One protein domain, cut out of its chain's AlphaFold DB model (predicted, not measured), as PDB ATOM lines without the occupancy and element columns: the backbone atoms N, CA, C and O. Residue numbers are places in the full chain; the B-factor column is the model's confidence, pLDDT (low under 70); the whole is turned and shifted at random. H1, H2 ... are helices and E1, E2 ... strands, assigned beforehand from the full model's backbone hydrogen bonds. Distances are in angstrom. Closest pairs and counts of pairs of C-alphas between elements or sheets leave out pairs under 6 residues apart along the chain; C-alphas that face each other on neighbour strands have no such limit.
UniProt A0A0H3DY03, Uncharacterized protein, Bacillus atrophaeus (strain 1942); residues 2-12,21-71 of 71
ATOM      1  N   GLU A   2     112.102 132.103  87.810       91.06
ATOM      2  CA  GLU A   2     112.776 132.601  89.018       91.06
ATOM      3  C   GLU A   2     113.938 133.526  88.623       91.06
ATOM      4  O   GLU A   2     114.511 133.371  87.542       91.06
ATOM      5  N   ILE A   3     114.285 134.479  89.489       95.12
ATOM      6  CA  ILE A   3     115.440 135.370  89.293       95.12
ATOM      7  C   ILE A   3     116.728 134.657  89.704       95.12
ATOM      8  O   ILE A   3     116.790 134.050  90.770       95.12
ATOM      9  N   ALA A   4     117.796 134.788  88.920       95.75
ATOM     10  CA  ALA A   4     119.124 134.320  89.310       95.75
ATOM     11  C   ALA A   4     119.989 135.475  89.841       95.75
ATOM     12  O   ALA A   4     120.221 136.451  89.131       95.75
ATOM     13  N   PHE A   5     120.528 135.344  91.058       96.94
ATOM     14  CA  PHE A   5     121.574 136.247  91.557       96.94
ATOM     15  C   PHE A   5     122.955 135.734  91.153       96.94
ATOM     16  O   PHE A   5     123.344 134.626  91.532       96.94
ATOM     17  N   LEU A   6     123.707 136.558  90.424       96.44
ATOM     18  CA  LEU A   6     125.045 136.251  89.919       96.44
ATOM     19  C   LEU A   6     126.062 137.289  90.418       96.44
ATOM     20  O   LEU A   6     125.730 138.456  90.601       96.44
ATOM     21  N   ASN A   7     127.321 136.875  90.598       92.56
ATOM     22  CA  ASN A   7     128.428 137.786  90.937       92.56
ATOM     23  C   ASN A   7     128.864 138.663  89.755       92.56
ATOM     24  O   ASN A   7     129.541 139.670  89.935       92.56
ATOM     25  N   SER A   8     128.547 138.215  88.546       92.94
ATOM     26  CA  SER A   8     128.929 138.824  87.283       92.94
ATOM     27  C   SER A   8     127.889 138.469  86.228       92.94
ATOM     28  O   SER A   8     127.170 137.474  86.352       92.94
ATOM     29  N   LEU A   9     127.813 139.277  85.174       93.94
ATOM     30  CA  LEU A   9     127.032 138.925  83.998       93.94
ATOM     31  C   LEU A   9     127.731 137.758  83.288       93.94
ATOM     32  O   LEU A   9     128.824 137.924  82.750       93.94
ATOM     33  N   VAL A  10     127.111 136.578  83.307       93.25
ATOM     34  CA  VAL A  10     127.634 135.377  82.644       93.25
ATOM     35  C   VAL A  10     126.590 134.851  81.677       93.25
ATOM     36  O   VAL A  10     125.514 134.428  82.092       93.25
ATOM     37  N   VAL A  11     126.940 134.816  80.393       94.00
ATOM     38  CA  VAL A  11     126.149 134.176  79.340       94.00
ATOM     39  C   VAL A  11     126.652 132.746  79.152       94.00
ATOM     40  O   VAL A  11     127.831 132.523  78.902       94.00
ATOM     41  N   THR A  12     125.769 131.760  79.322       94.88
ATOM     42  CA  THR A  12     126.128 130.321  79.324       94.88
ATOM     43  C   THR A  12     125.446 129.517  78.227       94.88
ATOM     44  O   THR A  12     125.526 128.288  78.200       94.88
ATOM     45  N   LYS A  21     121.444 148.602  83.261       97.25
ATOM     46  CA  LYS A  21     121.650 148.993  84.656       97.25
ATOM     47  C   LYS A  21     120.281 149.138  85.309       97.25
ATOM     48  O   LYS A  21     119.393 149.734  84.714       97.25
ATOM     49  N   ILE A  22     120.162 148.635  86.531       96.69
ATOM     50  CA  ILE A  22     118.952 148.739  87.342       96.69
ATOM     51  C   ILE A  22     119.289 149.304  88.721       96.69
ATOM     52  O   ILE A  22     120.421 149.206  89.204       96.69
ATOM     53  N   THR A  23     118.290 149.894  89.350       97.44
ATOM     54  CA  THR A  23     118.293 150.435  90.706       97.44
ATOM     55  C   THR A  23     117.894 149.367  91.728       97.44
ATOM     56  O   THR A  23     117.373 148.304  91.386       97.44
ATOM     57  N   LEU A  24     118.107 149.646  93.017       96.44
ATOM     58  CA  LEU A  24     117.675 148.744  94.093       96.44
ATOM     59  C   LEU A  24     116.152 148.575  94.146       96.44
ATOM     60  O   LEU A  24     115.673 147.500  94.502       96.44
ATOM     61  N   ASP A  25     115.391 149.610  93.794       96.94
ATOM     62  CA  ASP A  25     113.932 149.535  93.816       96.94
ATOM     63  C   ASP A  25     113.392 148.713  92.647       96.94
ATOM     64  O   ASP A  25     112.486 147.906  92.848       96.94
ATOM     65  N   GLU A  26     114.014 148.789  91.469       97.44
ATOM     66  CA  GLU A  26     113.702 147.885  90.355       97.44
ATOM     67  C   GLU A  26     114.007 146.423  90.709       97.44
ATOM     68  O   GLU A  26     113.214 145.541  90.392       97.44
ATOM     69  N   VAL A  27     115.099 146.137  91.433       96.00
ATOM     70  CA  VAL A  27     115.372 144.772  91.927       96.00
ATOM     71  C   VAL A  27     114.226 144.269  92.811       96.00
ATOM     72  O   VAL A  27     113.777 143.135  92.644       96.00
ATOM     73  N   LYS A  28     113.720 145.103  93.728       95.25
ATOM     74  CA  LYS A  28     112.575 144.745  94.584       95.25
ATOM     75  C   LYS A  28     111.299 144.538  93.768       95.25
ATOM     76  O   LYS A  28     110.569 143.587  94.029       95.25
ATOM     77  N   GLN A  29     111.046 145.383  92.768       96.50
ATOM     78  CA  GLN A  29     109.904 145.231  91.862       96.50
ATOM     79  C   GLN A  29     109.969 143.904  91.101       96.50
ATOM     80  O   GLN A  29     108.976 143.180  91.061       96.50
ATOM     81  N   TRP A  30     111.139 143.539  90.571       96.38
ATOM     82  CA  TRP A  30     111.338 142.253  89.906       96.38
ATOM     83  C   TRP A  30     111.140 141.077  90.861       96.38
ATOM     84  O   TRP A  30     110.439 140.129  90.517       96.38
ATOM     85  N   LEU A  31     111.702 141.137  92.070       95.31
ATOM     86  CA  LEU A  31     111.484 140.100  93.083       95.31
ATOM     87  C   LEU A  31     109.993 139.927  93.392       95.31
ATOM     88  O   LEU A  31     109.515 138.797  93.383       95.31
ATOM     89  N   ASN A  32     109.253 141.021  93.585       95.12
ATOM     90  CA  ASN A  32     107.808 140.981  93.817       95.12
ATOM     91  C   ASN A  32     107.043 140.415  92.615       95.12
ATOM     92  O   ASN A  32     106.153 139.592  92.796       95.12
ATOM     93  N   HIS A  33     107.416 140.803  91.391       96.50
ATOM     94  CA  HIS A  33     106.802 140.301  90.160       96.50
ATOM     95  C   HIS A  33     106.918 138.775  90.017       96.50
ATOM     96  O   HIS A  33     106.027 138.134  89.467       96.50
ATOM     97  N   TYR A  34     107.995 138.177  90.534       95.19
ATOM     98  CA  TYR A  34     108.183 136.725  90.554       95.19
ATOM     99  C   TYR A  34     107.800 136.075  91.895       95.19
ATOM    100  O   TYR A  34     108.281 134.978  92.183       95.19
ATOM    101  N   ASP A  35     106.945 136.705  92.707       95.19
ATOM    102  CA  ASP A  35     106.484 136.215  94.021       95.19
ATOM    103  C   ASP A  35     107.633 135.863  94.982       95.19
ATOM    104  O   ASP A  35     107.599 134.870  95.709       95.19
ATOM    105  N   GLY A  36     108.722 136.630  94.924       94.06
ATOM    106  CA  GLY A  36     109.930 136.388  95.708       94.06
ATOM    107  C   GLY A  36     110.720 135.144  95.288       94.06
ATOM    108  O   GLY A  36     111.642 134.752  96.003       94.06
ATOM    109  N   ARG A  37     110.407 134.509  94.148       95.88
ATOM    110  CA  ARG A  37     111.155 133.346  93.647       95.88
ATOM    111  C   ARG A  37     112.486 133.776  93.044       95.88
ATOM    112  O   ARG A  37     112.547 134.349  91.952       95.88
ATOM    113  N   TYR A  38     113.567 133.434  93.730       96.56
ATOM    114  CA  TYR A  38     114.926 133.611  93.240       96.56
ATOM    115  C   TYR A  38     115.814 132.429  93.623       96.56
ATOM    116  O   TYR A  38     115.536 131.672  94.553       96.56
ATOM    117  N   LYS A  39     116.956 132.343  92.943       96.25
ATOM    118  CA  LYS A  39     118.025 131.396  93.216       96.25
ATOM    119  C   LYS A  39     119.368 132.103  93.217       96.25
ATOM    120  O   LYS A  39     119.746 132.777  92.258       96.25
ATOM    121  N   SER A  40     120.111 131.940  94.304       97.06
ATOM    122  CA  SER A  40     121.461 132.485  94.404       97.06
ATOM    123  C   SER A  40     122.478 131.560  93.744       97.06
ATOM    124  O   SER A  40     122.492 130.357  94.007       97.06
ATOM    125  N   PHE A  41     123.356 132.136  92.928       97.44
ATOM    126  CA  PHE A  41     124.602 131.531  92.447       97.44
ATOM    127  C   PHE A  41     125.819 132.366  92.888       97.44
ATOM    128  O   PHE A  41     126.893 132.321  92.283       97.44
ATOM    129  N   ILE A  42     125.648 133.166  93.946       97.88
ATOM    130  CA  ILE A  42     126.689 134.027  94.503       97.88
ATOM    131  C   ILE A  42     127.803 133.163  95.099       97.88
ATOM    132  O   ILE A  42     127.616 132.458  96.087       97.88
ATOM    133  N   GLY A  43     128.992 133.214  94.498       96.94
ATOM    134  CA  GLY A  43     130.123 132.366  94.882       96.94
ATOM    135  C   GLY A  43     130.932 132.848  96.093       96.94
ATOM    136  O   GLY A  43     131.642 132.041  96.691       96.94
ATOM    137  N   HIS A  44     130.823 134.125  96.475       96.75
ATOM    138  CA  HIS A  44     131.610 134.733  97.555       96.75
ATOM    139  C   HIS A  44     130.720 135.129  98.734       96.75
ATOM    140  O   HIS A  44     129.693 135.784  98.558       96.75
ATOM    141  N   LYS A  45     131.142 134.771  99.953       97.12
ATOM    142  CA  LYS A  45     130.384 135.048 101.184       97.12
ATOM    143  C   LYS A  45     130.186 136.548 101.418       97.12
ATOM    144  O   LYS A  45     129.091 136.958 101.785       97.12
ATOM    145  N   SER A  46     131.215 137.352 101.161       97.50
ATOM    146  CA  SER A  46     131.161 138.812 101.293       97.50
ATOM    147  C   SER A  46     130.097 139.430 100.385       97.50
ATOM    148  O   SER A  46     129.282 140.219 100.853       97.50
ATOM    149  N   THR A  47     130.040 139.022  99.114       97.69
ATOM    150  CA  THR A  47     129.021 139.479  98.157       97.69
ATOM    151  C   THR A  47     127.613 139.078  98.594       97.69
ATOM    152  O   THR A  47     126.706 139.904  98.549       97.69
ATOM    153  N   ALA A  48     127.427 137.844  99.072       97.94
ATOM    154  CA  ALA A  48     126.127 137.366  99.546       97.94
ATOM    155  C   ALA A  48     125.624 138.186 100.745       97.94
ATOM    156  O   ALA A  48     124.493 138.667 100.746       97.94
ATOM    157  N   GLN A  49     126.495 138.420 101.731       98.12
ATOM    158  CA  GLN A  49     126.180 139.235 102.907       98.12
ATOM    159  C   GLN A  49     125.906 140.699 102.546       98.12
ATOM    160  O   GLN A  49     124.992 141.307 103.101       98.12
ATOM    161  N   PHE A  50     126.673 141.256 101.607       97.50
ATOM    162  CA  PHE A  50     126.479 142.616 101.117       97.50
ATOM    163  C   PHE A  50     125.113 142.785 100.441       97.50
ATOM    164  O   PHE A  50     124.353 143.675 100.817       97.50
ATOM    165  N   LEU A  51     124.763 141.895  99.508       96.75
ATOM    166  CA  LEU A  51     123.465 141.930  98.830       96.75
ATOM    167  C   LEU A  51     122.306 141.686  99.804       96.75
ATOM    168  O   LEU A  51     121.297 142.379  99.720       96.75
ATOM    169  N   GLN A  52     122.466 140.772 100.766       97.25
ATOM    170  CA  GLN A  52     121.476 140.557 101.824       97.25
ATOM    171  C   GLN A  52     121.226 141.841 102.626       97.25
ATOM    172  O   GLN A  52     120.077 142.190 102.885       97.25
ATOM    173  N   LYS A  53     122.284 142.580 102.985       97.31
ATOM    174  CA  LYS A  53     122.150 143.855 103.703       97.31
ATOM    175  C   LYS A  53     121.468 144.933 102.854       97.31
ATOM    176  O   LYS A  53     120.693 145.712 103.397       97.31
ATOM    177  N   LEU A  54     121.746 144.980 101.550       96.19
ATOM    178  CA  LEU A  54     121.136 145.951 100.635       96.19
ATOM    179  C   LEU A  54     119.656 145.675 100.358       96.19
ATOM    180  O   LEU A  54     118.863 146.608 100.270       96.19
ATOM    181  N   LEU A  55     119.298 144.405 100.173       95.31
ATOM    182  CA  LEU A  55     117.973 144.012  99.692       95.31
ATOM    183  C   LEU A  55     117.024 143.596 100.820       95.31
ATOM    184  O   LEU A  55     115.824 143.496 100.587       95.31
ATOM    185  N   GLY A  56     117.538 143.347 102.028       95.50
ATOM    186  CA  GLY A  56     116.735 142.899 103.170       95.50
ATOM    187  C   GLY A  56     116.195 141.472 103.028       95.50
ATOM    188  O   GLY A  56     115.330 141.068 103.798       95.50
ATOM    189  N   ILE A  57     116.703 140.701 102.061       95.50
ATOM    190  CA  ILE A  57     116.328 139.304 101.816       95.50
ATOM    191  C   ILE A  57     117.516 138.381 102.054       95.50
ATOM    192  O   ILE A  57     118.668 138.772 101.867       95.50
ATOM    193  N   ARG A  58     117.246 137.127 102.423       96.56
ATOM    194  CA  ARG A  58     118.295 136.109 102.544       96.56
ATOM    195  C   ARG A  58     118.962 135.901 101.186       96.56
ATOM    196  O   ARG A  58     118.289 135.638 100.205       96.56
ATOM    197  N   ILE A  59     120.286 135.981 101.118       96.75
ATOM    198  CA  ILE A  59     121.035 135.591  99.916       96.75
ATOM    199  C   ILE A  59     122.118 134.627 100.356       96.75
ATOM    200  O   ILE A  59     123.046 134.986 101.077       96.75
ATOM    201  N   GLU A  60     121.976 133.372  99.945       96.19
ATOM    202  CA  GLU A  60     122.936 132.334 100.293       96.19
ATOM    203  C   GLU A  60     124.187 132.439  99.427       96.19
ATOM    204  O   GLU A  60     124.112 132.705  98.225       96.19
ATOM    205  N   GLN A  61     125.348 132.179 100.024       97.00
ATOM    206  CA  GLN A  61     126.532 131.853  99.242       97.00
ATOM    207  C   GLN A  61     126.329 130.447  98.670       97.00
ATOM    208  O   GLN A  61     126.190 129.479  99.407       97.00
ATOM    209  N   ASN A  62     126.275 130.347  97.346       96.62
ATOM    210  CA  ASN A  62     126.018 129.104  96.637       96.62
ATOM    211  C   ASN A  62     126.845 129.075  95.348       96.62
ATOM    212  O   ASN A  62     126.397 129.482  94.276       96.62
ATOM    213  N   ARG A  63     128.088 128.595  95.455       94.38
ATOM    214  CA  ARG A  63     129.004 128.479  94.314       94.38
ATOM    215  C   ARG A  63     128.648 127.258  93.464       94.38
ATOM    216  O   ARG A  63     129.249 126.197  93.597       94.38
ATOM    217  N   LYS A  64     127.663 127.422  92.583       94.62
ATOM    218  CA  LYS A  64     127.255 126.430  91.578       94.62
ATOM    219  C   LYS A  64     127.314 127.035  90.182       94.62
ATOM    220  O   LYS A  64     127.242 128.249  90.016       94.62
ATOM    221  N   THR A  65     127.434 126.185  89.170       93.44
ATOM    222  CA  THR A  65     127.391 126.622  87.773       93.44
ATOM    223  C   THR A  65     125.982 127.085  87.410       93.44
ATOM    224  O   THR A  65     125.029 126.311  87.504       93.44
ATOM    225  N   PHE A  66     125.857 128.333  86.965       94.94
ATOM    226  CA  PHE A  66     124.636 128.834  86.346       94.94
ATOM    227  C   PHE A  66     124.531 128.332  84.902       94.94
ATOM    228  O   PHE A  66     125.518 128.326  84.166       94.94
ATOM    229  N   ARG A  67     123.337 127.922  84.472       93.69
ATOM    230  CA  ARG A  67     123.039 127.581  83.077       93.69
ATOM    231  C   ARG A  67     121.738 128.266  82.683       93.69
ATOM    232  O   ARG A  67     120.755 128.147  83.408       93.69
ATOM    233  N   HIS A  68     121.739 128.961  81.550       91.31
ATOM    234  CA  HIS A  68     120.499 129.432  80.947       91.31
ATOM    235  C   HIS A  68     119.617 128.227  80.616       91.31
ATOM    236  O   HIS A  68     120.124 127.183  80.194       91.31
ATOM    237  N   MET A  69     118.307 128.366  80.814       82.25
ATOM    238  CA  MET A  69     117.363 127.380  80.300       82.25
ATOM    239  C   MET A  69     117.450 127.416  78.773       82.25
ATOM    240  O   MET A  69     117.335 128.486  78.174       82.25
ATOM    241  N   LYS A  70     117.723 126.263  78.159       66.50
ATOM    242  CA  LYS A  70     117.583 126.112  76.712       66.50
ATOM    243  C   LYS A  70     116.088 126.044  76.411       66.50
ATOM    244  O   LYS A  70     115.382 125.316  77.109       66.50
ATOM    245  N   TYR A  71     115.645 126.830  75.435       54.22
ATOM    246  CA  TYR A  71     114.370 126.592  74.766       54.22
ATOM    247  C   TYR A  71     114.457 125.301  73.951       54.22
ATOM    248  O   TYR A  71     115.568 125.018  73.437       54.22
TER     249      TYR A  71
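This is residues 2 to 12 and 21 to 71 of the 71 residues of an uncharacterized protein of Bacillus atrophaeus (strain 1942) (UniProt A0A0H3DY03). Two short helices, H1 and H2, meet near their ends in an almost square corner, and a tiny ribbon of two strands side by side, E1 and E2, lies at the opening of that corner. From the end of H2 a long stretch with no named element, residues 56 to 71, folds back along H2 and then runs away to the last residue. The 62 printed residues include two named strands and two named helices, in the order E1, H1, E2, H2, and the sheet, in the order E1, E2, is parallel. The class is mixed, helices and strands, though only 27 of the 62 residues are in named elements. The whole is compact, with a radius of gyration of the C-alphas of 11.7 A and spans of 29 by 26 by 21 A.

Begin at E1, residues 3 to 5, and look for its parallel neighbour E2, residues 38 to 40; their directions differ by 20 degrees. The C-alphas of 3 and 38, which face each other, are 4.4 A apart. Across this pair you will find N 5 and O 39 at 2.9 A and N 39 and O 3 at 2.8 A, both within hydrogen-bond range. Go on to H1, residues 24 to 33: its closest C-alpha to E1 is that of Leu 31, 7.2 A from that of Ile 3. The C-alphas of Leu 31 and Tyr 38, the closest of H1 and E2, are 7.3 A apart. H2, residues 45 to 55, and H1 only just touch, with 3 pairs of C-alphas within 8 A, the closest being those of Leu 24 and Leu 55 at 7.3 A. Their lines stand about perpendicular, at 82 degrees. E1 and H2 are apart. In H1 and H2 every O i to N i+4 pair is within hydrogen-bond range.

Find C-alpha 3 at (115.440, 135.370, 89.293), where E1 begins; it runs 6.6 A to C-alpha 5. H1 starts at C-alpha 24, at (117.675, 148.744, 94.093), and covers 14.3 A to C-alpha 33. E2 spans 6.7 A from C-alpha 38 to C-alpha 40. H2 runs 15.4 A from C-alpha 45 to C-alpha 55, which you will find at (117.973, 144.012, 99.692).

The two C-alphas farthest apart are those of Lys 53 and Tyr 71, at 34.6 A. Residues 13 to 20 are not printed, and C-alphas 12 and 21 are 19.9 A apart across this cut, which lies in the link from E1 to H1. The links from H1 to E2 and from E2 to H2 are tight, with 4 residues each. After H2, the C-alphas of residues 56 to 71 lie 7 to 22 A from the mean of all C-alphas. The mean pLDDT of the printed part is 94.5; look at residues 70 to 71 for the values under 70.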